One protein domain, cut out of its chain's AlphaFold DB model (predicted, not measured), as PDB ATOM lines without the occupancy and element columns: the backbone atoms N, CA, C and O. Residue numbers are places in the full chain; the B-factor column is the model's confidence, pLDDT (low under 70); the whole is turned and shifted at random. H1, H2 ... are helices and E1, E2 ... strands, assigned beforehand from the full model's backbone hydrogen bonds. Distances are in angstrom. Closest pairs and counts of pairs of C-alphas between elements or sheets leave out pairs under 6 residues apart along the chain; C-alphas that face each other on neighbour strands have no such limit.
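AT A GLANCE: This is residues 5 to 119 of the 137 residues of an uncharacterized protein of Desulfosporosinus sp. OT (UniProt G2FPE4). A twisted wall of six antiparallel strands has helices H1 and H3 over one face and its other face bare, with the long H3 crossing the strands slantwise. Near the edge strand E1 the short H2 only grazes the sheet, and at the other end E6 runs on into E7, which with E8 makes a separate two-stranded hairpin. The 115 printed residues have three named helices and eight named strands, in the order H1 H2 E1 E2 E3 E4 E5 E6 E7 E8 H3, and the class is mixed, helices and strands. The large sheet, in two layers with H1 and H3, has the order E1 - E2 - E3 - E4 - E5 - E6. The whole is compact, with a radius of gyration of the C-alphas of 14.4 A and spans of 44 by 32 by 20 A.

IN THESE COORDINATES: Find C-alpha 5 at (27.003, 27.408, -38.417); from there H1 runs through residues 5 to 15, 15.5 A. H2 is residues 18 to 23. Next read E1, residues 26 to 33, 22.6 A, from C-alpha 26 at (33.844, 41.303, -48.098); E2, residues 36 to 43, 23.0 A; E3, residues 46 to 51, 16.7 A; E4, residues 54 to 61, 23.1 A; and E5, residues 64 to 74, 27.5 A. E6 is residues 77 to 80, E7 residues 82 to 86 and E8 residues 89 to 94, 15.0 A. H3, residues 96 to 111, spans 21.8 A and ends at C-alpha 111, (15.785, 24.302, -41.048).

HOW THE PARTS SIT: Start at the sheet, a meander, each strand the antiparallel neighbour of the one before. Look for N 29 and O 40 of hairpin E1 and E2, 2.9 A; N 41 and O 48 of E2 and E3, 2.9 A; N 49 and O 56 of E3 and E4, 2.8 A; N 57 and O 71 of E4 and E5, 2.9 A; and N 79 and O 72 of E5 and E6, 2.8 A. In hairpin E7 and E8, N 84 and O 92 are 2.8 A apart. H3 is on the sheet at a height of 9.6 A, over E2, E4, E5 and, only just, with 3 C-alphas, E3; on the local plane it stands at 52 degrees to E2. H1 is on the same face at a height of 7.5 A, over none of the strands, but only just: 2 of its C-alphas fall on E2. H1 and H3 only just touch, with 3 pairs of C-alphas within 8 A, H3 with residues 107 to 111 alone; the closest C-alphas, of Glu 7 and Gly 107, are 6.0 A apart, and the tilt is shallow, 29 degrees, the same way. H1 and H2 only just touch, with 3 such pairs and only at the corner, closest at the C-alphas of Phe 12 and Cys 18, 4.7 A. In H1, H2 and H3 every O i to N i+4 pair is within hydrogen-bond range.

THE WHOLE: The two C-alphas farthest apart, of Asn 87 and Glu 116, are 45.1 A apart. The printed part has no cut, and the links between named elements are tight. Mean pLDDT of the printed part is 80.6; look for values under 70 at residues 61 to 65, 88 to 90, 112 and 114 to 119.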
ATOM      1  N   GLN A   5      25.933  27.510 -37.433       81.31
ATOM      2  CA  GLN A   5      27.003  27.408 -38.417       81.31
ATOM      3  C   GLN A   5      26.648  26.437 -39.547       81.31
ATOM      4  O   GLN A   5      26.800  26.792 -40.711       81.31
ATOM      5  N   ARG A   6      26.185  25.227 -39.213       81.88
ATOM      6  CA  ARG A   6      25.906  24.197 -40.212       81.88
ATOM      7  C   ARG A   6      24.733  24.579 -41.106       81.88
ATOM      8  O   ARG A   6      24.795  24.332 -42.304       81.88
ATOM      9  N   GLU A   7      23.710  25.213 -40.539       82.25
ATOM     10  CA  GLU A   7      22.557  25.686 -41.314       82.25
ATOM     11  C   GLU A   7      22.950  26.807 -42.283       82.25
ATOM     12  O   GLU A   7      22.529  26.812 -43.436       82.25
ATOM     13  N   VAL A   8      23.818  27.726 -41.852       82.31
ATOM     14  CA  VAL A   8      24.358  28.779 -42.723       82.31
ATOM     15  C   VAL A   8      25.233  28.198 -43.840       82.31
ATOM     16  O   VAL A   8      25.079  28.583 -44.997       82.31
ATOM     17  N   GLU A   9      26.127  27.262 -43.517       82.38
ATOM     18  CA  GLU A   9      26.952  26.567 -44.514       82.38
ATOM     19  C   GLU A   9      26.087  25.833 -45.541       82.38
ATOM     20  O   GLU A   9      26.339  25.936 -46.739       82.38
ATOM     21  N   TRP A  10      25.030  25.153 -45.089       82.00
ATOM     22  CA  TRP A  10      24.087  24.469 -45.969       82.00
ATOM     23  C   TRP A  10      23.385  25.433 -46.935       82.00
ATOM     24  O   TRP A  10      23.249  25.118 -48.117       82.00
ATOM     25  N   ILE A  11      23.006  26.631 -46.476       79.06
ATOM     26  CA  ILE A  11      22.451  27.672 -47.355       79.06
ATOM     27  C   ILE A  11      23.476  28.077 -48.416       79.06
ATOM     28  O   ILE A  11      23.131  28.120 -49.591       79.06
ATOM     29  N   PHE A  12      24.736  28.316 -48.043       81.50
ATOM     30  CA  PHE A  12      25.778  28.674 -49.010       81.50
ATOM     31  C   PHE A  12      26.071  27.572 -50.030       81.50
ATOM     32  O   PHE A  12      26.321  27.876 -51.198       81.50
ATOM     33  N   GLU A  13      26.056  26.307 -49.600       81.62
ATOM     34  CA  GLU A  13      26.172  25.144 -50.484       81.62
ATOM     35  C   GLU A  13      25.000  25.107 -51.479       81.62
ATOM     36  O   GLU A  13      25.206  24.897 -52.673       81.62
ATOM     37  N   TYR A  14      23.777  25.364 -51.006       77.19
ATOM     38  CA  TYR A  14      22.566  25.327 -51.824       77.19
ATOM     39  C   TYR A  14      22.454  26.504 -52.804       77.19
ATOM     40  O   TYR A  14      22.062  26.311 -53.955       77.19
ATOM     41  N   THR A  15      22.806  27.720 -52.381       75.19
ATOM     42  CA  THR A  15      22.702  28.932 -53.213       75.19
ATOM     43  C   THR A  15      23.915  29.157 -54.113       75.19
ATOM     44  O   THR A  15      23.894  30.051 -54.956       75.19
ATOM     45  N   GLY A  16      24.978  28.361 -53.955       77.00
ATOM     46  CA  GLY A  16      26.233  28.528 -54.692       77.00
ATOM     47  C   GLY A  16      27.081  29.713 -54.217       77.00
ATOM     48  O   GLY A  16      28.025  30.108 -54.896       77.00
ATOM     49  N   ASP A  17      26.780  30.287 -53.047       80.00
ATOM     50  CA  ASP A  17      27.522  31.423 -52.487       80.00
ATOM     51  C   ASP A  17      28.806  31.005 -51.739       80.00
ATOM     52  O   ASP A  17      29.594  31.873 -51.353       80.00
ATOM     53  N   CYS A  18      29.040  29.700 -51.541       78.88
ATOM     54  CA  CYS A  18      30.157  29.165 -50.750       78.88
ATOM     55  C   CYS A  18      31.529  29.711 -51.195       78.88
ATOM     56  O   CYS A  18      32.274  30.263 -50.380       78.88
ATOM     57  N   ASP A  19      31.831  29.666 -52.496       78.94
ATOM     58  CA  ASP A  19      33.110  30.154 -53.030       78.94
ATOM     59  C   ASP A  19      33.287  31.657 -52.803       78.94
ATOM     60  O   ASP A  19      34.358  32.119 -52.401       78.94
ATOM     61  N   CYS A  20      32.221  32.433 -53.009       78.81
ATOM     62  CA  CYS A  20      32.220  33.878 -52.796       78.81
ATOM     63  C   CYS A  20      32.423  34.230 -51.318       78.81
ATOM     64  O   CYS A  20      33.149  35.174 -51.005       78.81
ATOM     65  N   PHE A  21      31.812  33.475 -50.407       82.81
ATOM     66  CA  PHE A  21      31.978  33.663 -48.971       82.81
ATOM     67  C   PHE A  21      33.407  33.345 -48.504       82.81
ATOM     68  O   PHE A  21      33.975  34.083 -47.693       82.81
ATOM     69  N   ILE A  22      34.016  32.278 -49.030       79.25
ATOM     70  CA  ILE A  22      35.379  31.862 -48.670       79.25
ATOM     71  C   ILE A  22      36.412  32.853 -49.216       79.25
ATOM     72  O   ILE A  22      37.268  33.325 -48.464       79.25
ATOM     73  N   THR A  23      36.329  33.186 -50.504       79.94
ATOM     74  CA  THR A  23      37.389  33.915 -51.223       79.94
ATOM     75  C   THR A  23      37.369  35.423 -51.009       79.94
ATOM     76  O   THR A  23      38.431  36.045 -51.009       79.94
ATOM     77  N   ASN A  24      36.196  36.026 -50.808       84.50
ATOM     78  CA  ASN A  24      36.098  37.476 -50.697       84.50
ATOM     79  C   ASN A  24      36.312  37.940 -49.253       84.50
ATOM     80  O   ASN A  24      35.674  37.454 -48.316       84.50
ATOM     81  N   ASP A  25      37.149  38.961 -49.073       85.62
ATOM     82  CA  ASP A  25      37.305  39.658 -47.788       85.62
ATOM     83  C   ASP A  25      36.047  40.445 -47.394       85.62
ATOM     84  O   ASP A  25      35.901  40.859 -46.245       85.62
ATOM     85  N   GLN A  26      35.140  40.685 -48.339       89.81
ATOM     86  CA  GLN A  26      33.844  41.303 -48.098       89.81
ATOM     87  C   GLN A  26      32.759  40.463 -48.753       89.81
ATOM     88  O   GLN A  26      32.830  40.154 -49.939       89.81
ATOM     89  N   PHE A  27      31.741  40.114 -47.980       86.44
ATOM     90  CA  PHE A  27      30.592  39.364 -48.464       86.44
ATOM     91  C   PHE A  27      29.332  39.905 -47.798       86.44
ATOM     92  O   PHE A  27      29.354  40.264 -46.623       86.44
ATOM     93  N   SER A  28      28.238  39.987 -48.547       90.44
ATOM     94  CA  SER A  28      26.940  40.399 -48.022       90.44
ATOM     95  C   SER A  28      25.847  39.708 -48.816       90.44
ATOM     96  O   SER A  28      25.722  39.923 -50.024       90.44
ATOM     97  N   ARG A  29      25.043  38.903 -48.131       87.12
ATOM     98  CA  ARG A  29      23.860  38.258 -48.692       87.12
ATOM     99  C   ARG A  29      22.698  38.376 -47.733       87.12
ATOM    100  O   ARG A  29      22.862  38.234 -46.526       87.12
ATOM    101  N   THR A  30      21.528  38.614 -48.302       86.56
ATOM    102  CA  THR A  30      20.265  38.579 -47.582       86.56
ATOM    103  C   THR A  30      19.381  37.559 -48.269       86.56
ATOM    104  O   THR A  30      19.117  37.669 -49.465       86.56
ATOM    105  N   TYR A  31      18.951  36.568 -47.504       83.19
ATOM    106  CA  TYR A  31      18.025  35.535 -47.926       83.19
ATOM    107  C   TYR A  31      16.662  35.853 -47.321       83.19
ATOM    108  O   TYR A  31      16.549  36.108 -46.117       83.19
ATOM    109  N   GLN A  32      15.632  35.864 -48.162       76.44
ATOM    110  CA  GLN A  32      14.259  35.977 -47.693       76.44
ATOM    111  C   GLN A  32      13.817  34.605 -47.183       76.44
ATOM    112  O   GLN A  32      13.952  33.612 -47.891       76.44
ATOM    113  N   LEU A  33      13.306  34.557 -45.958       73.25
ATOM    114  CA  LEU A  33      12.866  33.344 -45.280       73.25
ATOM    115  C   LEU A  33      11.436  33.547 -44.778       73.25
ATOM    116  O   LEU A  33      11.195  33.920 -43.633       73.25
ATOM    117  N   SER A  34      10.473  33.322 -45.674       72.75
ATOM    118  CA  SER A  34       9.052  33.605 -45.448       72.75
ATOM    119  C   SER A  34       8.855  35.084 -45.080       72.75
ATOM    120  O   SER A  34       9.124  35.945 -45.921       72.75
ATOM    121  N   ASP A  35       8.433  35.382 -43.849       76.75
ATOM    122  CA  ASP A  35       8.218  36.748 -43.357       76.75
ATOM    123  C   ASP A  35       9.482  37.368 -42.730       76.75
ATOM    124  O   ASP A  35       9.533  38.579 -42.512       76.75
ATOM    125  N   ASP A  36      10.521  36.562 -42.493       81.62
ATOM    126  CA  ASP A  36      11.783  36.984 -41.894       81.62
ATOM    127  C   ASP A  36      12.901  37.109 -42.936       81.62
ATOM    128  O   ASP A  36      12.826  36.621 -44.067       81.62
ATOM    129  N   THR A  37      13.983  37.779 -42.542       84.94
ATOM    130  CA  THR A  37      15.194  37.900 -43.361       84.94
ATOM    131  C   THR A  37      16.383  37.321 -42.619       84.94
ATOM    132  O   THR A  37      16.609  37.625 -41.448       84.94
ATOM    133  N   LEU A  38      17.164  36.503 -43.323       88.25
ATOM    134  CA  LEU A  38      18.485  36.072 -42.890       88.25
ATOM    135  C   LEU A  38      19.519  36.919 -43.615       88.25
ATOM    136  O   LEU A  38      19.692  36.794 -44.824       88.25
ATOM    137  N   SER A  39      20.222  37.773 -42.887       90.50
ATOM    138  CA  SER A  39      21.310  38.578 -43.433       90.50
ATOM    139  C   SER A  39      22.646  38.059 -42.936       90.50
ATOM    140  O   SER A  39      22.875  37.960 -41.733       90.50
ATOM    141  N   ILE A  40      23.542  37.756 -43.867       90.62
ATOM    142  CA  ILE A  40      24.890  37.289 -43.578       90.62
ATOM    143  C   ILE A  40      25.884  38.252 -44.201       90.62
ATOM    144  O   ILE A  40      25.887  38.479 -45.411       90.62
ATOM    145  N   THR A  41      26.741  38.817 -43.362       92.06
ATOM    146  CA  THR A  41      27.779  39.756 -43.784       92.06
ATOM    147  C   THR A  41      29.138  39.299 -43.285       92.06
ATOM    148  O   THR A  41      29.255  38.723 -42.208       92.06
ATOM    149  N   LYS A  42      30.179  39.557 -44.071       89.81
ATOM    150  CA  LYS A  42      31.580  39.312 -43.736       89.81
ATOM    151  C   LYS A  42      32.374  40.567 -44.055       89.81
ATOM    152  O   LYS A  42      32.268  41.099 -45.159       89.81
ATOM    153  N   VAL A  43      33.196  41.005 -43.109       89.88
ATOM    154  CA  VAL A  43      34.205  42.049 -43.305       89.88
ATOM    155  C   VAL A  43      35.516  41.549 -42.705       89.88
ATOM    156  O   VAL A  43      35.692  41.520 -41.485       89.88
ATOM    157  N   LYS A  44      36.452  41.166 -43.574       87.19
ATOM    158  CA  LYS A  44      37.689  40.453 -43.234       87.19
ATOM    159  C   LYS A  44      37.373  39.168 -42.454       87.19
ATOM    160  O   LYS A  44      36.719  38.275 -42.982       87.19
ATOM    161  N   ASP A  45      37.793  39.119 -41.193       84.00
ATOM    162  CA  ASP A  45      37.643  37.973 -40.298       84.00
ATOM    163  C   ASP A  45      36.349  38.032 -39.465       84.00
ATOM    164  O   ASP A  45      36.096  37.123 -38.681       84.00
ATOM    165  N   LEU A  46      35.555  39.105 -39.563       88.44
ATOM    166  CA  LEU A  46      34.314  39.267 -38.802       88.44
ATOM    167  C   LEU A  46      33.125  38.859 -39.667       88.44
ATOM    168  O   LEU A  46      32.915  39.440 -40.731       88.44
ATOM    169  N   ILE A  47      32.338  37.901 -39.191       90.31
ATOM    170  CA  ILE A  47      31.117  37.438 -39.844       90.31
ATOM    171  C   ILE A  47      29.940  37.750 -38.923       90.31
ATOM    172  O   ILE A  47      29.983  37.444 -37.735       90.31
ATOM    173  N   THR A  48      28.888  38.340 -39.472       92.88
ATOM    174  CA  THR A  48      27.641  38.616 -38.756       92.88
ATOM    175  C   THR A  48      26.508  37.860 -39.423       92.88
ATOM    176  O   THR A  48      26.334  37.965 -40.636       92.88
ATOM    177  N   VAL A  49      25.737  37.127 -38.627       92.38
ATOM    178  CA  VAL A  49      24.520  36.424 -39.039       92.38
ATOM    179  C   VAL A  49      23.360  37.041 -38.273       92.38
ATOM    180  O   VAL A  49      23.298  36.924 -37.054       92.38
ATOM    181  N   ALA A  50      22.455  37.718 -38.968       92.50
ATOM    182  CA  ALA A  50      21.266  38.330 -38.390       92.50
ATOM    183  C   ALA A  50      20.012  37.630 -38.909       92.50
ATOM    184  O   ALA A  50      19.859  37.461 -40.118       92.50
ATOM    185  N   PHE A  51      19.126  37.237 -38.000       89.81
ATOM    186  CA  PHE A  51      17.842  36.622 -38.301       89.81
ATOM    187  C   PHE A  51      16.777  37.196 -37.364       89.81
ATOM    188  O   PHE A  51      16.919  37.110 -36.143       89.81
ATOM    189  N   ALA A  52      15.727  37.790 -37.936       86.38
ATOM    190  CA  ALA A  52      14.690  38.507 -37.190       86.38
ATOM    191  C   ALA A  52      15.281  39.557 -36.213       86.38
ATOM    192  O   ALA A  52      16.009  40.457 -36.636       86.38
ATOM    193  N   ASP A  53      14.979  39.460 -34.914       88.44
ATOM    194  CA  ASP A  53      15.462  40.349 -33.845       88.44
ATOM    195  C   ASP A  53      16.806  39.918 -33.226       88.44
ATOM    196  O   ASP A  53      17.278  40.540 -32.266       88.44
ATOM    197  N   VAL A  54      17.418  38.853 -33.752       91.94
ATOM    198  CA  VAL A  54      18.644  38.257 -33.223       91.94
ATOM    199  C   VAL A  54      19.798  38.456 -34.195       91.94
ATOM    200  O   VAL A  54      19.683  38.179 -35.387       91.94
ATOM    201  N   HIS A  55      20.954  38.876 -33.687       92.62
ATOM    202  CA  HIS A  55      22.195  38.835 -34.449       92.62
ATOM    203  C   HIS A  55      23.307  38.115 -33.695       92.62
ATOM    204  O   HIS A  55      23.464  38.250 -32.483       92.62
ATOM    205  N   PHE A  56      24.107  37.372 -34.443       92.31
ATOM    206  CA  PHE A  56      25.267  36.638 -33.980       92.31
ATOM    207  C   PHE A  56      26.497  37.189 -34.679       92.31
ATOM    208  O   PHE A  56      26.512  37.326 -35.903       92.31
ATOM    209  N   GLU A  57      27.541  37.459 -33.911       91.62
ATOM    210  CA  GLU A  57      28.836  37.817 -34.461       91.62
ATOM    211  C   GLU A  57      29.844  36.708 -34.204       91.62
ATOM    212  O   GLU A  57      29.933  36.128 -33.113       91.62
ATOM    213  N   PHE A  58      30.655  36.473 -35.222       88.50
ATOM    214  CA  PHE A  58      31.675  35.454 -35.246       88.50
ATOM    215  C   PHE A  58      32.987  36.027 -35.747       88.50
ATOM    216  O   PHE A  58      33.020  36.872 -36.639       88.50
ATOM    217  N   LYS A  59      34.088  35.504 -35.223       83.69
ATOM    218  CA  LYS A  59      35.429  35.859 -35.654       83.69
ATOM    219  C   LYS A  59      36.171  34.638 -36.168       83.69
ATOM    220  O   LYS A  59      36.290  33.634 -35.467       83.69
ATOM    221  N   HIS A  60      36.705  34.743 -37.373       75.50
ATOM    222  CA  HIS A  60      37.649  33.785 -37.923       75.50
ATOM    223  C   HIS A  60      39.000  33.923 -37.217       75.50
ATOM    224  O   HIS A  60      39.497  35.034 -37.000       75.50
ATOM    225  N   LEU A  61      39.587  32.802 -36.796       67.06
ATOM    226  CA  LEU A  61      40.906  32.810 -36.172       67.06
ATOM    227  C   LEU A  61      41.954  32.426 -37.209       67.06
ATOM    228  O   LEU A  61      41.871  31.373 -37.820       67.06
ATOM    229  N   LYS A  62      43.031  33.208 -37.314       64.94
ATOM    230  CA  LYS A  62      44.111  32.976 -38.295       64.94
ATOM    231  C   LYS A  62      44.701  31.558 -38.309       64.94
ATOM    232  O   LYS A  62      45.292  31.166 -39.306       64.94
ATOM    233  N   TYR A  63      44.592  30.817 -37.206       63.12
ATOM    234  CA  TYR A  63      45.162  29.476 -37.051       63.12
ATOM    235  C   TYR A  63      44.133  28.345 -37.165       63.12
ATOM    236  O   TYR A  63      44.529  27.183 -37.168       63.12
ATOM    237  N   ASN A  64      42.837  28.662 -37.234       64.06
ATOM    238  CA  ASN A  64      41.782  27.672 -37.394       64.06
ATOM    239  C   ASN A  64      40.780  28.152 -38.457       64.06
ATOM    240  O   ASN A  64      40.185  29.211 -38.273       64.06
ATOM    241  N   PRO A  65      40.543  27.377 -39.531       64.06
ATOM    242  CA  PRO A  65      39.545  27.711 -40.541       64.06
ATOM    243  C   PRO A  65      38.103  27.826 -40.006       64.06
ATOM    244  O   PRO A  65      37.235  28.280 -40.745       64.06
ATOM    245  N   SER A  66      37.829  27.468 -38.750       71.12
ATOM    246  CA  SER A  66      36.550  27.723 -38.088       71.12
ATOM    247  C   SER A  66      36.418  29.167 -37.581       71.12
ATOM    248  O   SER A  66      37.298  29.717 -36.918       71.12
ATOM    249  N   TRP A  67      35.260  29.765 -37.829       78.31
ATOM    250  CA  TRP A  67      34.747  30.929 -37.111       78.31
ATOM    251  C   TRP A  67      34.284  30.591 -35.687       78.31
ATOM    252  O   TRP A  67      33.746  29.520 -35.419       78.31
ATOM    253  N   TYR A  68      34.508  31.525 -34.765       78.31
ATOM    254  CA  TYR A  68      34.205  31.383 -33.343       78.31
ATOM    255  C   TYR A  68      33.212  32.448 -32.898       78.31
ATOM    256  O   TYR A  68      33.369  33.604 -33.293       78.31
ATOM    257  N   PRO A  69      32.230  32.110 -32.051       83.75
ATOM    258  CA  PRO A  69      31.267  33.088 -31.570       83.75
ATOM    259  C   PRO A  69      31.939  34.107 -30.652       83.75
ATOM    260  O   PRO A  69      32.733  33.740 -29.785       83.75
ATOM    261  N   ILE A  70      31.600  35.382 -30.829       87.94
ATOM    262  CA  ILE A  70      32.124  36.476 -29.997       87.94
ATOM    263  C   ILE A  70      31.021  37.200 -29.229       87.94
ATOM    264  O   ILE A  70      31.225  37.589 -28.079       87.94
ATOM    265  N   GLN A  71      29.836  37.333 -29.817       90.00
ATOM    266  CA  GLN A  71      28.673  37.876 -29.134       90.00
ATOM    267  C   GLN A  71      27.379  37.476 -29.825       90.00
ATOM    268  O   GLN A  71      27.356  37.089 -30.994       90.00
ATOM    269  N   VAL A  72      26.299  37.600 -29.070       91.00
ATOM    270  CA  VAL A  72      24.940  37.507 -29.574       91.00
ATOM    271  C   VAL A  72      24.123  38.656 -29.011       91.00
ATOM    272  O   VAL A  72      24.279  39.021 -27.844       91.00
ATOM    273  N   VAL A  73      23.273  39.242 -29.843       91.56
ATOM    274  CA  VAL A  73      22.406  40.351 -29.459       91.56
ATOM    275  C   VAL A  73      20.975  40.000 -29.793       91.56
ATOM    276  O   VAL A  73      20.679  39.558 -30.899       91.56
ATOM    277  N   LYS A  74      20.090  40.202 -28.822       91.25
ATOM    278  CA  LYS A  74      18.654  39.949 -28.946       91.25
ATOM    279  C   LYS A  74      17.909  41.067 -28.237       91.25
ATOM    280  O   LYS A  74      18.200  41.342 -27.076       91.25
ATOM    281  N   ASN A  75      16.966  41.725 -28.909       89.81
ATOM    282  CA  ASN A  75      16.177  42.822 -28.323       89.81
ATOM    283  C   ASN A  75      17.027  43.916 -27.635       89.81
ATOM    284  O   ASN A  75      16.692  44.386 -26.550       89.81
ATOM    285  N   ASN A  76      18.143  44.313 -28.258       86.44
ATOM    286  CA  ASN A  76      19.140  45.259 -27.726       86.44
ATOM    287  C   ASN A  76      19.929  44.791 -26.482       86.44
ATOM    288  O   ASN A  76      20.752  45.551 -25.972       86.44
ATOM    289  N   GLU A  77      19.737  43.562 -25.995       90.06
ATOM    290  CA  GLU A  77      20.609  42.958 -24.980       90.06
ATOM    291  C   GLU A  77      21.828  42.334 -25.665       90.06
ATOM    292  O   GLU A  77      21.667  41.496 -26.549       90.06
ATOM    293  N   VAL A  78      23.038  42.714 -25.240       90.94
ATOM    294  CA  VAL A  78      24.296  42.145 -25.743       90.94
ATOM    295  C   VAL A  78      24.820  41.095 -24.773       90.94
ATOM    296  O   VAL A  78      25.086  41.383 -23.605       90.94
ATOM    297  N   ILE A  79      25.028  39.881 -25.273       90.56
ATOM    298  CA  ILE A  79      25.615  38.769 -24.532       90.56
ATOM    299  C   ILE A  79      26.981  38.474 -25.149       90.56
ATOM    300  O   ILE A  79      27.093  37.813 -26.181       90.56
ATOM    301  N   SER A  80      28.040  38.968 -24.509       88.75
ATOM    302  CA  SER A  80      29.410  38.683 -24.934       88.75
ATOM    303  C   SER A  80      29.818  37.260 -24.558       88.75
ATOM    304  O   SER A  80      29.604  36.811 -23.423       88.75
ATOM    305  N   ILE A  81      30.453  36.571 -25.502       85.12
ATOM    306  CA  ILE A  81      31.050  35.252 -25.303       85.12
ATOM    307  C   ILE A  81      32.531  35.458 -25.032       85.12
ATOM    308  O   ILE A  81      33.270  35.971 -25.870       85.12
ATOM    309  N   VAL A  82      32.969  35.088 -23.830       78.06
ATOM    310  CA  VAL A  82      34.383  35.190 -23.459       78.06
ATOM    311  C   VAL A  82      34.988  33.810 -23.558       78.06
ATOM    312  O   VAL A  82      34.681  32.959 -22.726       78.06
ATOM    313  N   ILE A  83      35.822  33.608 -24.573       75.94
ATOM    314  CA  ILE A  83      36.588  32.381 -24.770       75.94
ATOM    315  C   ILE A  83      37.997  32.612 -24.226       75.94
ATOM    316  O   ILE A  83      38.735  33.458 -24.730       75.94
ATOM    317  N   ASP A  84      38.362  31.858 -23.197       72.50
ATOM    318  CA  ASP A  84      39.714  31.838 -22.657       72.50
ATOM    319  C   ASP A  84      40.550  30.854 -23.475       72.50
ATOM    320  O   ASP A  84      40.161  29.696 -23.646       72.50
ATOM    321  N   TYR A  85      41.698  31.307 -23.975       70.06
ATOM    322  CA  TYR A  85      42.618  30.473 -24.744       70.06
ATOM    323  C   TYR A  85      43.847  30.112 -23.910       70.06
ATOM    324  O   TYR A  85      44.491  30.986 -23.336       70.06
ATOM    325  N   GLU A  86      44.223  28.835 -23.918       70.00
ATOM    326  CA  GLU A  86      45.470  28.329 -23.346       70.00
ATOM    327  C   GLU A  86      46.240  27.570 -24.435       70.00
ATOM    328  O   GLU A  86      45.686  26.714 -25.127       70.00
ATOM    329  N   ASN A  87      47.516  27.913 -24.651       75.69
ATOM    330  CA  ASN A  87      48.367  27.306 -25.692       75.69
ATOM    331  C   ASN A  87      47.748  27.325 -27.110       75.69
ATOM    332  O   ASN A  87      47.917  26.388 -27.890       75.69
ATOM    333  N   GLY A  88      47.000  28.383 -27.443       64.25
ATOM    334  CA  GLY A  88      46.338  28.534 -28.746       64.25
ATOM    335  C   GLY A  88      45.061  27.703 -28.921       64.25
ATOM    336  O   GLY A  88      44.520  27.657 -30.023       64.25
ATOM    337  N   ARG A  89      44.560  27.060 -27.857       62.66
ATOM    338  CA  ARG A  89      43.307  26.291 -27.855       62.66
ATOM    339  C   ARG A  89      42.295  26.935 -26.918       62.66
ATOM    340  O   ARG A  89      42.676  27.449 -25.873       62.66
ATOM    341  N   ALA A  90      41.016  26.903 -27.285       68.00
ATOM    342  CA  ALA A  90      39.948  27.326 -26.385       68.00
ATOM    343  C   ALA A  90      39.911  26.384 -25.169       68.00
ATOM    344  O   ALA A  90      39.788  25.171 -25.330       68.00
ATOM    345  N   TYR A  91      40.061  26.946 -23.973       71.62
ATOM    346  CA  TYR A  91      40.113  26.236 -22.695       71.62
ATOM    347  C   TYR A  91      38.794  26.360 -21.924       71.62
ATOM    348  O   TYR A  91      38.314  25.395 -21.335       71.62
ATOM    349  N   SER A  92      38.192  27.549 -21.944       70.50
ATOM    350  CA  SER A  92      36.959  27.869 -21.224       70.50
ATOM    351  C   SER A  92      36.125  28.849 -22.048       70.50
ATOM    352  O   SER A  92      36.681  29.631 -22.818       70.50
ATOM    353  N   ALA A  93      34.799  28.806 -21.914       77.88
ATOM    354  CA  ALA A  93      33.928  29.776 -22.563       77.88
ATOM    355  C   ALA A  93      32.764  30.184 -21.649       77.88
ATOM    356  O   ALA A  93      31.876  29.387 -21.337       77.88
ATOM    357  N   ARG A  94      32.754  31.448 -21.218       81.88
ATOM    358  CA  ARG A  94      31.634  32.028 -20.464       81.88
ATOM    359  C   ARG A  94      30.492  32.369 -21.412       81.88
ATOM    360  O   ARG A  94      30.728  32.826 -22.526       81.88
ATOM    361  N   ASN A  95      29.260  32.166 -20.943       81.81
ATOM    362  CA  ASN A  95      28.018  32.368 -21.702       81.81
ATOM    363  C   ASN A  95      27.861  31.475 -22.948       81.81
ATOM    364  O   ASN A  95      26.893  31.645 -23.687       81.81
ATOM    365  N   TYR A  96      28.750  30.494 -23.154       81.94
ATOM    366  CA  TYR A  96      28.720  29.617 -24.327       81.94
ATOM    367  C   TYR A  96      27.411  28.838 -24.448       81.94
ATOM    368  O   TYR A  96      26.833  28.809 -25.523       81.94
ATOM    369  N   ASN A  97      26.895  28.288 -23.345       81.75
ATOM    370  CA  ASN A  97      25.626  27.556 -23.366       81.75
ATOM    371  C   ASN A  97      24.453  28.465 -23.761       81.75
ATOM    372  O   ASN A  97      23.639  28.075 -24.581       81.75
ATOM    373  N   ARG A  98      24.413  29.712 -23.265       81.56
ATOM    374  CA  ARG A  98      23.362  30.678 -23.635       81.56
ATOM    375  C   ARG A  98      23.426  31.038 -25.124       81.56
ATOM    376  O   ARG A  98      22.386  31.187 -25.754       81.56
ATOM    377  N   PHE A  99      24.633  31.167 -25.679       84.81
ATOM    378  CA  PHE A  99      24.821  31.298 -27.125       84.81
ATOM    379  C   PHE A  99      24.346  30.046 -27.862       84.81
ATOM    380  O   PHE A  99      23.614  30.167 -28.836       84.81
ATOM    381  N   TRP A 100      24.752  28.866 -27.391       84.00
ATOM    382  CA  TRP A 100      24.450  27.592 -28.026       84.00
ATOM    383  C   TRP A 100      22.944  27.342 -28.103       84.00
ATOM    384  O   TRP A 100      22.438  27.047 -29.179       84.00
ATOM    385  N   ASP A 101      22.231  27.540 -26.995       85.81
ATOM    386  CA  ASP A 101      20.782  27.353 -26.917       85.81
ATOM    387  C   ASP A 101      20.053  28.256 -27.926       85.81
ATOM    388  O   ASP A 101      19.180  27.789 -28.659       85.81
ATOM    389  N   LEU A 102      20.456  29.531 -28.027       87.44
ATOM    390  CA  LEU A 102      19.854  30.466 -28.981       87.44
ATOM    391  C   LEU A 102      20.244  30.144 -30.430       87.44
ATOM    392  O   LEU A 102      19.415  30.232 -31.330       87.44
ATOM    393  N   ALA A 103      21.497  29.759 -30.673       85.94
ATOM    394  CA  ALA A 103      21.963  29.357 -31.994       85.94
ATOM    395  C   ALA A 103      21.234  28.095 -32.486       85.94
ATOM    396  O   ALA A 103      20.891  28.004 -33.663       85.94
ATOM    397  N   GLU A 104      20.967  27.135 -31.599       84.81
ATOM    398  CA  GLU A 104      20.204  25.930 -31.916       84.81
ATOM    399  C   GLU A 104      18.720  26.242 -32.168       84.81
ATOM    400  O   GLU A 104      18.130  25.685 -33.096       84.81
ATOM    401  N   GLU A 105      18.117  27.139 -31.382       86.31
ATOM    402  CA  GLU A 105      16.750  27.630 -31.605       86.31
ATOM    403  C   GLU A 105      16.611  28.251 -33.002       86.31
ATOM    404  O   GLU A 105      15.754  27.831 -33.782       86.31
ATOM    405  N   ILE A 106      17.504  29.179 -33.351       87.19
ATOM    406  CA  ILE A 106      17.503  29.853 -34.654       87.19
ATOM    407  C   ILE A 106      17.812  28.865 -35.786       87.19
ATOM    408  O   ILE A 106      17.143  28.885 -36.815       87.19
ATOM    409  N   GLY A 107      18.762  27.946 -35.593       83.62
ATOM    410  CA  GLY A 107      19.062  26.902 -36.575       83.62
ATOM    411  C   GLY A 107      17.845  26.026 -36.888       83.62
ATOM    412  O   GLY A 107      17.562  25.752 -38.051       83.62
ATOM    413  N   LYS A 108      17.056  25.648 -35.873       83.25
ATOM    414  CA  LYS A 108      15.798  24.907 -36.076       83.25
ATOM    415  C   LYS A 108      14.746  25.724 -36.824       83.25
ATOM    416  O   LYS A 108      14.004  25.141 -37.610       83.25
ATOM    417  N   MET A 109      14.670  27.036 -36.588       83.62
ATOM    418  CA  MET A 109      13.763  27.916 -37.334       83.62
ATOM    419  C   MET A 109      14.139  27.951 -38.815       83.62
ATOM    420  O   MET A 109      13.274  27.720 -39.652       83.62
ATOM    421  N   ILE A 110      15.426  28.136 -39.124       81.00
ATOM    422  CA  ILE A 110      15.946  28.117 -40.498       81.00
ATOM    423  C   ILE A 110      15.665  26.762 -41.168       81.00
ATOM    424  O   ILE A 110      15.104  26.721 -42.259       81.00
ATOM    425  N   ALA A 111      15.989  25.648 -40.504       77.12
ATOM    426  CA  ALA A 111      15.785  24.302 -41.048       77.12
ATOM    427  C   ALA A 111      14.300  23.924 -41.210       77.12
ATOM    428  O   ALA A 111      13.948  23.099 -42.052       77.12
ATOM    429  N   GLY A 112      13.417  24.503 -40.390       69.94
ATOM    430  CA  GLY A 112      11.968  24.332 -40.492       69.94
ATOM    431  C   GLY A 112      11.329  25.108 -41.650       69.94
ATOM    432  O   GLY A 112      10.145  24.906 -41.922       69.94
ATOM    433  N   MET A 113      12.081  25.983 -42.326       70.50
ATOM    434  CA  MET A 113      11.611  26.786 -43.455       70.50
ATOM    435  C   MET A 113      11.844  26.067 -44.789       70.50
ATOM    436  O   MET A 113      12.795  25.312 -44.974       70.50
ATOM    437  N   ASN A 114      10.925  26.266 -45.735       60.56
ATOM    438  CA  ASN A 114      10.865  25.477 -46.963       60.56
ATOM    439  C   ASN A 114      12.005  25.847 -47.940       60.56
ATOM    440  O   ASN A 114      12.219  27.027 -48.220       60.56
ATOM    441  N   ALA A 115      12.693  24.853 -48.513       54.25
ATOM    442  CA  ALA A 115      13.878  25.051 -49.364       54.25
ATOM    443  C   ALA A 115      13.610  25.859 -50.653       54.25
ATOM    444  O   ALA A 115      14.512  26.493 -51.196       54.25
ATOM    445  N   GLU A 116      12.362  25.886 -51.130       55.47
ATOM    446  CA  GLU A 116      11.945  26.702 -52.281       55.47
ATOM    447  C   GLU A 116      12.016  28.214 -51.997       55.47
ATOM    448  O   GLU A 116      12.225  29.007 -52.912       55.47
ATOM    449  N   VAL A 117      11.893  28.620 -50.729       56.91
ATOM    450  CA  VAL A 117      11.912  30.028 -50.297       56.91
ATOM    451  C   VAL A 117      13.337  30.597 -50.305       56.91
ATOM    452  O   VAL A 117      13.537  31.773 -50.588       56.91
ATOM    453  N   LEU A 118      14.340  29.740 -50.096       55.53
ATOM    454  CA  LEU A 118      15.765  30.090 -50.130       55.53
ATOM    455  C   LEU A 118      16.292  30.386 -51.551       55.53
ATOM    456  O   LEU A 118      17.370  30.959 -51.698       55.53
ATOM    457  N   GLY A 119      15.547  30.006 -52.597       47.25
ATOM    458  CA  GLY A 119      15.995  29.999 -53.996       47.25
ATOM    459  C   GLY A 119      15.584  31.196 -54.863       47.25
ATOM    460  O   GLY A 119      15.851  31.183 -56.062       47.25
TER     461      GLY A 119